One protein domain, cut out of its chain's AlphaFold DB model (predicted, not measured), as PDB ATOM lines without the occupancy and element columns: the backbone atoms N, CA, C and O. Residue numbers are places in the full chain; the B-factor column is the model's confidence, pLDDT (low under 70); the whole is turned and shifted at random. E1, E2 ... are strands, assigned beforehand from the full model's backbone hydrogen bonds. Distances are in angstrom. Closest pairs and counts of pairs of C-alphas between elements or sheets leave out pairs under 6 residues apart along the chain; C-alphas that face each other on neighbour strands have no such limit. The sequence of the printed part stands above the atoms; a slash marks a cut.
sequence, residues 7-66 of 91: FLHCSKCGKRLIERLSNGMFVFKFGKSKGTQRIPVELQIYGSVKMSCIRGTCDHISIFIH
ATOM      1  N   PHE A   7     286.360 242.367 205.021       94.38
ATOM      2  CA  PHE A   7     287.648 243.039 204.824       94.38
ATOM      3  C   PHE A   7     287.668 244.426 205.471       94.38
ATOM      4  O   PHE A   7     286.789 245.259 205.235       94.38
ATOM      5  N   LEU A   8     288.726 244.699 206.232       94.94
ATOM      6  CA  LEU A   8     289.041 246.022 206.750       94.94
ATOM      7  C   LEU A   8     289.989 246.746 205.793       94.94
ATOM      8  O   LEU A   8     290.937 246.177 205.236       94.94
ATOM      9  N   HIS A   9     289.705 248.027 205.596       96.06
ATOM     10  CA  HIS A   9     290.367 248.865 204.610       96.06
ATOM     11  C   HIS A   9     291.114 250.006 205.297       96.06
ATOM     12  O   HIS A   9     290.726 250.475 206.365       96.06
ATOM     13  N   CYS A  10     292.183 250.470 204.659       96.62
ATOM     14  CA  CYS A  10     292.860 251.699 205.034       96.62
ATOM     15  C   CYS A  10     291.889 252.876 204.885       96.62
ATOM     16  O   CYS A  10     291.382 253.110 203.788       96.62
ATOM     17  N   SER A  11     291.674 253.645 205.948       96.38
ATOM     18  CA  SER A  11     290.768 254.804 205.944       96.38
ATOM     19  C   SER A  11     291.239 255.944 205.032       96.38
ATOM     20  O   SER A  11     290.411 256.707 204.551       96.38
ATOM     21  N   LYS A  12     292.548 256.046 204.749       97.38
ATOM     22  CA  LYS A  12     293.117 257.082 203.866       97.38
ATOM     23  C   LYS A  12     292.983 256.748 202.378       97.38
ATOM     24  O   LYS A  12     292.622 257.613 201.594       97.38
ATOM     25  N   CYS A  13     293.321 255.522 201.963       96.94
ATOM     26  CA  CYS A  13     293.419 255.170 200.535       96.94
ATOM     27  C   CYS A  13     292.490 254.035 200.080       96.94
ATOM     28  O   CYS A  13     292.575 253.604 198.930       96.94
ATOM     29  N   GLY A  14     291.664 253.489 200.978       96.00
ATOM     30  CA  GLY A  14     290.725 252.406 200.676       96.00
ATOM     31  C   GLY A  14     291.381 251.054 200.375       96.00
ATOM     32  O   GLY A  14     290.709 250.124 199.942       96.00
ATOM     33  N   LYS A  15     292.697 250.899 200.568       95.44
ATOM     34  CA  LYS A  15     293.385 249.623 200.318       95.44
ATOM     35  C   LYS A  15     292.919 248.559 201.317       95.44
ATOM     36  O   LYS A  15     292.934 248.818 202.515       95.44
ATOM     37  N   ARG A  16     292.583 247.354 200.841       95.00
ATOM     38  CA  ARG A  16     292.363 246.166 201.691       95.00
ATOM     39  C   ARG A  16     293.622 245.854 202.499       95.00
ATOM     40  O   ARG A  16     294.686 245.701 201.897       95.00
ATOM     41  N   LEU A  17     293.492 245.780 203.822       95.00
ATOM     42  CA  LEU A  17     294.612 245.534 204.731       95.00
ATOM     43  C   LEU A  17     294.530 244.153 205.375       95.00
ATOM     44  O   LEU A  17     295.479 243.383 205.271       95.00
ATOM     45  N   ILE A  18     293.407 243.850 206.022       95.12
ATOM     46  CA  ILE A  18     293.254 242.658 206.855       95.12
ATOM     47  C   ILE A  18     291.814 242.151 206.779       95.12
ATOM     48  O   ILE A  18     290.882 242.921 206.544       95.12
ATOM     49  N   GLU A  19     291.633 240.850 206.933       94.62
ATOM     50  CA  GLU A  19     290.331 240.196 206.977       94.62
ATOM     51  C   GLU A  19     289.883 240.063 208.438       94.62
ATOM     52  O   GLU A  19     290.707 239.795 209.312       94.62
ATOM     53  N   ARG A  20     288.595 240.276 208.719       93.25
ATOM     54  CA  ARG A  20     287.986 240.003 210.023       93.25
ATOM     55  C   ARG A  20     287.008 238.844 209.878       93.25
ATOM     56  O   ARG A  20     286.063 238.935 209.093       93.25
ATOM     57  N   LEU A  21     287.252 237.786 210.643       91.38
ATOM     58  CA  LEU A  21     286.380 236.620 210.716       91.38
ATOM     59  C   LEU A  21     285.167 236.893 211.618       91.38
ATOM     60  O   LEU A  21     285.163 237.840 212.412       91.38
ATOM     61  N   SER A  22     284.147 236.043 211.504       89.25
ATOM     62  CA  SER A  22     282.905 236.069 212.296       89.25
ATOM     63  C   SER A  22     283.168 236.058 213.807       89.25
ATOM     64  O   SER A  22     282.547 236.805 214.559       89.25
ATOM     65  N   ASN A  23     284.154 235.269 214.241       86.56
ATOM     66  CA  ASN A  23     284.595 235.153 215.630       86.56
ATOM     67  C   ASN A  23     285.406 236.367 216.130       86.56
ATOM     68  O   ASN A  23     285.860 236.375 217.269       86.56
ATOM     69  N   GLY A  24     285.613 237.379 215.282       87.94
ATOM     70  CA  GLY A  24     286.331 238.606 215.605       87.94
ATOM     71  C   GLY A  24     287.843 238.558 215.380       87.94
ATOM     72  O   GLY A  24     288.469 239.618 215.427       87.94
ATOM     73  N   MET A  25     288.415 237.391 215.068       91.31
ATOM     74  CA  MET A  25     289.837 237.226 214.771       91.31
ATOM     75  C   MET A  25     290.236 237.967 213.493       91.31
ATOM     76  O   MET A  25     289.473 238.039 212.523       91.31
ATOM     77  N   PHE A  26     291.457 238.495 213.483       93.88
ATOM     78  CA  PHE A  26     292.028 239.114 212.298       93.88
ATOM     79  C   PHE A  26     292.915 238.134 211.534       93.88
ATOM     80  O   PHE A  26     293.723 237.428 212.134       93.88
ATOM     81  N   VAL A  27     292.802 238.132 210.207       94.31
ATOM     82  CA  VAL A  27     293.631 237.318 209.314       94.31
ATOM     83  C   VAL A  27     294.358 238.225 208.333       94.31
ATOM     84  O   VAL A  27     293.749 238.905 207.503       94.31
ATOM     85  N   PHE A  28     295.685 238.240 208.426       93.56
ATOM     86  CA  PHE A  28     296.557 238.959 207.509       93.56
ATOM     87  C   PHE A  28     297.250 237.977 206.569       93.56
ATOM     88  O   PHE A  28     297.908 237.039 207.011       93.56
ATOM     89  N   LYS A  29     297.116 238.213 205.263       90.56
ATOM     90  CA  LYS A  29     297.723 237.401 204.203       90.56
ATOM     91  C   LYS A  29     298.637 238.292 203.366       90.56
ATOM     92  O   LYS A  29     298.191 239.325 202.862       90.56
ATOM     93  N   PHE A  30     299.902 237.906 203.197       87.50
ATOM     94  CA  PHE A  30     300.870 238.667 202.406       87.50
ATOM     95  C   PHE A  30     301.759 237.780 201.534       87.50
ATOM     96  O   PHE A  30     302.116 236.657 201.888       87.50
ATOM     97  N   GLY A  31     302.144 238.331 200.383       83.94
ATOM     98  CA  GLY A  31     302.994 237.682 199.392       83.94
ATOM     99  C   GLY A  31     302.270 237.405 198.076       83.94
ATOM    100  O   GLY A  31     301.047 237.463 197.977       83.94
ATOM    101  N   LYS A  32     303.056 237.136 197.030       71.88
ATOM    102  CA  LYS A  32     302.555 236.691 195.725       71.88
ATOM    103  C   LYS A  32     302.840 235.198 195.597       71.88
ATOM    104  O   LYS A  32     304.004 234.810 195.629       71.88
ATOM    105  N   SER A  33     301.811 234.382 195.398       68.56
ATOM    106  CA  SER A  33     301.988 232.991 194.978       68.56
ATOM    107  C   SER A  33     302.526 232.966 193.548       68.56
ATOM    108  O   SER A  33     301.774 233.116 192.588       68.56
ATOM    109  N   LYS A  34     303.842 232.811 193.380       64.75
ATOM    110  CA  LYS A  34     304.422 232.480 192.074       64.75
ATOM    111  C   LYS A  34     304.302 230.969 191.870       64.75
ATOM    112  O   LYS A  34     305.153 230.219 192.323       64.75
ATOM    113  N   GLY A  35     303.218 230.523 191.237       67.69
ATOM    114  CA  GLY A  35     303.064 229.140 190.756       67.69
ATOM    115  C   GLY A  35     302.724 228.072 191.804       67.69
ATOM    116  O   GLY A  35     302.333 226.975 191.428       67.69
ATOM    117  N   THR A  36     302.797 228.371 193.101       64.69
ATOM    118  CA  THR A  36     302.378 227.455 194.177       64.69
ATOM    119  C   THR A  36     301.169 228.018 194.920       64.69
ATOM    120  O   THR A  36     301.210 229.178 195.318       64.69
ATOM    121  N   GLN A  37     300.141 227.208 195.200       69.31
ATOM    122  CA  GLN A  37     298.937 227.622 195.955       69.31
ATOM    123  C   GLN A  37     299.200 228.058 197.414       69.31
ATOM    124  O   GLN A  37     298.271 228.401 198.138       69.31
ATOM    125  N   ARG A  38     300.454 228.048 197.878       72.50
ATOM    126  CA  ARG A  38     300.810 228.467 199.234       72.50
ATOM    127  C   ARG A  38     300.899 229.985 199.331       72.50
ATOM    128  O   ARG A  38     301.647 230.614 198.577       72.50
ATOM    129  N   ILE A  39     300.160 230.543 200.284       72.44
ATOM    130  CA  ILE A  39     300.297 231.929 200.732       72.44
ATOM    131  C   ILE A  39     301.605 232.007 201.537       72.44
ATOM    132  O   ILE A  39     301.747 231.253 202.498       72.44
ATOM    133  N   PRO A  40     302.576 232.863 201.163       76.81
ATOM    134  CA  PRO A  40     303.876 232.899 201.838       76.81
ATOM    135  C   PRO A  40     303.795 233.300 203.311       76.81
ATOM    136  O   PRO A  40     304.582 232.817 204.119       76.81
ATOM    137  N   VAL A  41     302.860 234.189 203.652       88.00
ATOM    138  CA  VAL A  41     302.634 234.641 205.024       88.00
ATOM    139  C   VAL A  41     301.139 234.687 205.298       88.00
ATOM    140  O   VAL A  41     300.414 235.453 204.660       88.00
ATOM    141  N   GLU A  42     300.701 233.904 206.279       91.44
ATOM    142  CA  GLU A  42     299.377 233.987 206.887       91.44
ATOM    143  C   GLU A  42     299.549 234.164 208.397       91.44
ATOM    144  O   GLU A  42     300.229 233.374 209.049       91.44
ATOM    145  N   LEU A  43     298.963 235.227 208.942       92.44
ATOM    146  CA  LEU A  43     298.970 235.529 210.370       92.44
ATOM    147  C   LEU A  43     297.532 235.603 210.864       92.44
ATOM    148  O   LEU A  43     296.728 236.365 210.321       92.44
ATOM    149  N   GLN A  44     297.237 234.847 211.916       93.44
ATOM    150  CA  GLN A  44     295.980 234.923 212.649       93.44
ATOM    151  C   GLN A  44     296.235 235.633 213.973       93.44
ATOM    152  O   GLN A  44     297.158 235.281 214.706       93.44
ATOM    153  N   ILE A  45     295.464 236.683 214.242       93.19
ATOM    154  CA  ILE A  45     295.719 237.595 215.353       93.19
ATOM    155  C   ILE A  45     294.456 237.715 216.193       93.19
ATOM    156  O   ILE A  45     293.415 238.188 215.727       93.19
ATOM    157  N   TYR A  46     294.586 237.305 217.449       91.62
ATOM    158  CA  TYR A  46     293.559 237.418 218.468       91.62
ATOM    159  C   TYR A  46     293.918 238.576 219.405       91.62
ATOM    160  O   TYR A  46     294.820 238.454 220.231       91.62
ATOM    161  N   GLY A  47     293.282 239.734 219.218       90.31
ATOM    162  CA  GLY A  47     293.588 240.953 219.972       90.31
ATOM    163  C   GLY A  47     293.583 242.208 219.100       90.31
ATOM    164  O   GLY A  47     292.832 242.304 218.133       90.31
ATOM    165  N   SER A  48     294.437 243.180 219.430       92.31
ATOM    166  CA  SER A  48     294.587 244.426 218.669       92.31
ATOM    167  C   SER A  48     295.722 244.373 217.642       92.31
ATOM    168  O   SER A  48     296.812 243.886 217.940       92.31
ATOM    169  N   VAL A  49     295.507 244.978 216.474       94.19
ATOM    170  CA  VAL A  49     296.518 245.203 215.434       94.19
ATOM    171  C   VAL A  49     296.767 246.694 215.250       94.19
ATOM    172  O   VAL A  49     295.831 247.481 215.127       94.19
ATOM    173  N   LYS A  50     298.039 247.074 215.135       96.06
ATOM    174  CA  LYS A  50     298.471 248.362 214.584       96.06
ATOM    175  C   LYS A  50     299.379 248.078 213.399       96.06
ATOM    176  O   LYS A  50     300.406 247.428 213.563       96.06
ATOM    177  N   MET A  51     299.011 248.550 212.212       95.56
ATOM    178  CA  MET A  51     299.793 248.303 210.999       95.56
ATOM    179  C   MET A  51     299.829 249.521 210.082       95.56
ATOM    180  O   MET A  51     298.872 250.291 210.008       95.56
ATOM    181  N   SER A  52     300.936 249.674 209.357       96.12
ATOM    182  CA  SER A  52     301.023 250.628 208.252       96.12
ATOM    183  C   SER A  52     300.283 250.094 207.023       96.12
ATOM    184  O   SER A  52     300.166 248.881 206.819       96.12
ATOM    185  N   CYS A  53     299.777 251.000 206.191       95.75
ATOM    186  CA  CYS A  53     299.179 250.642 204.919       95.75
ATOM    187  C   CYS A  53     300.194 249.908 204.026       95.75
ATOM    188  O   CYS A  53     301.328 250.338 203.853       95.75
ATOM    189  N   ILE A  54     299.764 248.815 203.394       93.06
ATOM    190  CA  ILE A  54     300.631 247.998 202.525       93.06
ATOM    191  C   ILE A  54     300.827 248.585 201.117       93.06
ATOM    192  O   ILE A  54     301.502 247.993 200.275       93.06
ATOM    193  N   ARG A  55     300.167 249.704 200.796       93.81
ATOM    194  CA  ARG A  55     300.317 250.370 199.497       93.81
ATOM    195  C   ARG A  55     301.557 251.254 199.564       93.81
ATOM    196  O   ARG A  55     301.568 252.183 200.350       93.81
ATOM    197  N   GLY A  56     302.538 251.040 198.686       93.31
ATOM    198  CA  GLY A  56     303.820 251.765 198.733       93.31
ATOM    199  C   GLY A  56     303.737 253.297 198.638       93.31
ATOM    200  O   GLY A  56     304.683 253.974 199.008       93.31
ATOM    201  N   THR A  57     302.612 253.852 198.180       96.81
ATOM    202  CA  THR A  57     302.359 255.304 198.121       96.81
ATOM    203  C   THR A  57     301.519 255.829 199.294       96.81
ATOM    204  O   THR A  57     301.060 256.965 199.258       96.81
ATOM    205  N   CYS A  58     301.210 254.991 200.285       96.56
ATOM    206  CA  CYS A  58     300.392 255.341 201.438       96.56
ATOM    207  C   CYS A  58     301.065 254.831 202.712       96.56
ATOM    208  O   CYS A  58     301.309 253.645 202.866       96.56
ATOM    209  N   ASP A  59     301.281 255.735 203.650       95.38
ATOM    210  CA  ASP A  59     301.982 255.547 204.923       95.38
ATOM    211  C   ASP A  59     301.037 255.545 206.136       95.38
ATOM    212  O   ASP A  59     301.466 255.500 207.287       95.38
ATOM    213  N   HIS A  60     299.728 255.620 205.888       97.94
ATOM    214  CA  HIS A  60     298.733 255.725 206.945       97.94
ATOM    215  C   HIS A  60     298.746 254.507 207.870       97.94
ATOM    216  O   HIS A  60     298.684 253.365 207.408       97.94
ATOM    217  N   ILE A  61     298.752 254.770 209.175       97.56
ATOM    218  CA  ILE A  61     298.708 253.754 210.221       97.56
ATOM    219  C   ILE A  61     297.252 253.488 210.597       97.56
ATOM    220  O   ILE A  61     296.550 254.387 211.054       97.56
ATOM    221  N   SER A  62     296.816 252.240 210.453       96.06
ATOM    222  CA  SER A  62     295.501 251.780 210.896       96.06
ATOM    223  C   SER A  62     295.619 250.983 212.193       96.06
ATOM    224  O   SER A  62     296.547 250.190 212.369       96.06
ATOM    225  N   ILE A  63     294.669 251.209 213.100       95.75
ATOM    226  CA  ILE A  63     294.551 250.498 214.375       95.75
ATOM    227  C   ILE A  63     293.215 249.758 214.368       95.75
ATOM    228  O   ILE A  63     292.163 250.372 214.196       95.75
ATOM    229  N   PHE A  64     293.262 248.442 214.546       92.81
ATOM    230  CA  PHE A  64     292.097 247.571 214.637       92.81
ATOM    231  C   PHE A  64     292.066 246.955 216.029       92.81
ATOM    232  O   PHE A  64     292.999 246.262 216.430       92.81
ATOM    233  N   ILE A  65     291.006 247.233 216.781       89.75
ATOM    234  CA  ILE A  65     290.865 246.781 218.163       89.75
ATOM    235  C   ILE A  65     289.822 245.672 218.198       89.75
ATOM    236  O   ILE A  65     288.688 245.861 217.754       89.75
ATOM    237  N   HIS A  66     290.206 244.525 218.745       84.25
ATOM    238  CA  HIS A  66     289.277 243.484 219.135       84.25
ATOM    239  C   HIS A  66     289.680 242.956 220.507       84.25
ATOM    240  O   HIS A  66     290.765 242.408 220.677       84.25
TER     241      HIS A  66
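What this domain is: This is residues 7 to 66 of the 91 residues of an uncharacterized protein of marine sediment metagenome (UniProt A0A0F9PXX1). A flat V: one arm is hairpin E3-E4 with its loop, of which residues 33 to 38 stick out; the other holds hairpin E1-E2 and, apart from its strands, hairpin E5-E6. The 60 printed residues have no named helix and six strands, E1 to E6, with 26 residues: all strand. E1-E2-E3-E4 is an antiparallel sheet, a meander, each strand the neighbour of the one before. The whole is only just compact, close to loose, with a radius of gyration of the C-alphas of 12.2 A and spans of 33 by 32 by 14 A.

How they stand to each other: E3, residues 26 to 30, and E4, residues 41 to 45, are antiparallel; N 28 and O 43 are 2.9 A apart. E2, residues 16 to 20, pairs with E3 through N 19 and O 27, 2.9 A, and with E1, residues 7 to 9, through N 8 and O 18, 2.8 A. E5, residues 49 to 52, and E6, residues 61 to 64, pair through N 51 and O 62, 3.0 A.

Where its parts are: E3 spans 13.3 A and E4 12.8 A. E1 begins at C-alpha 7 (287.648, 243.039, 204.824); E6 ends at C-alpha 64 (292.097, 247.571, 214.637).

The domain as a whole: The farthest C-alphas, Gly 35 and Ile 65, are 34.8 A apart. The printed part has no cut and no long link. Residues 33 to 37 have pLDDT under 70.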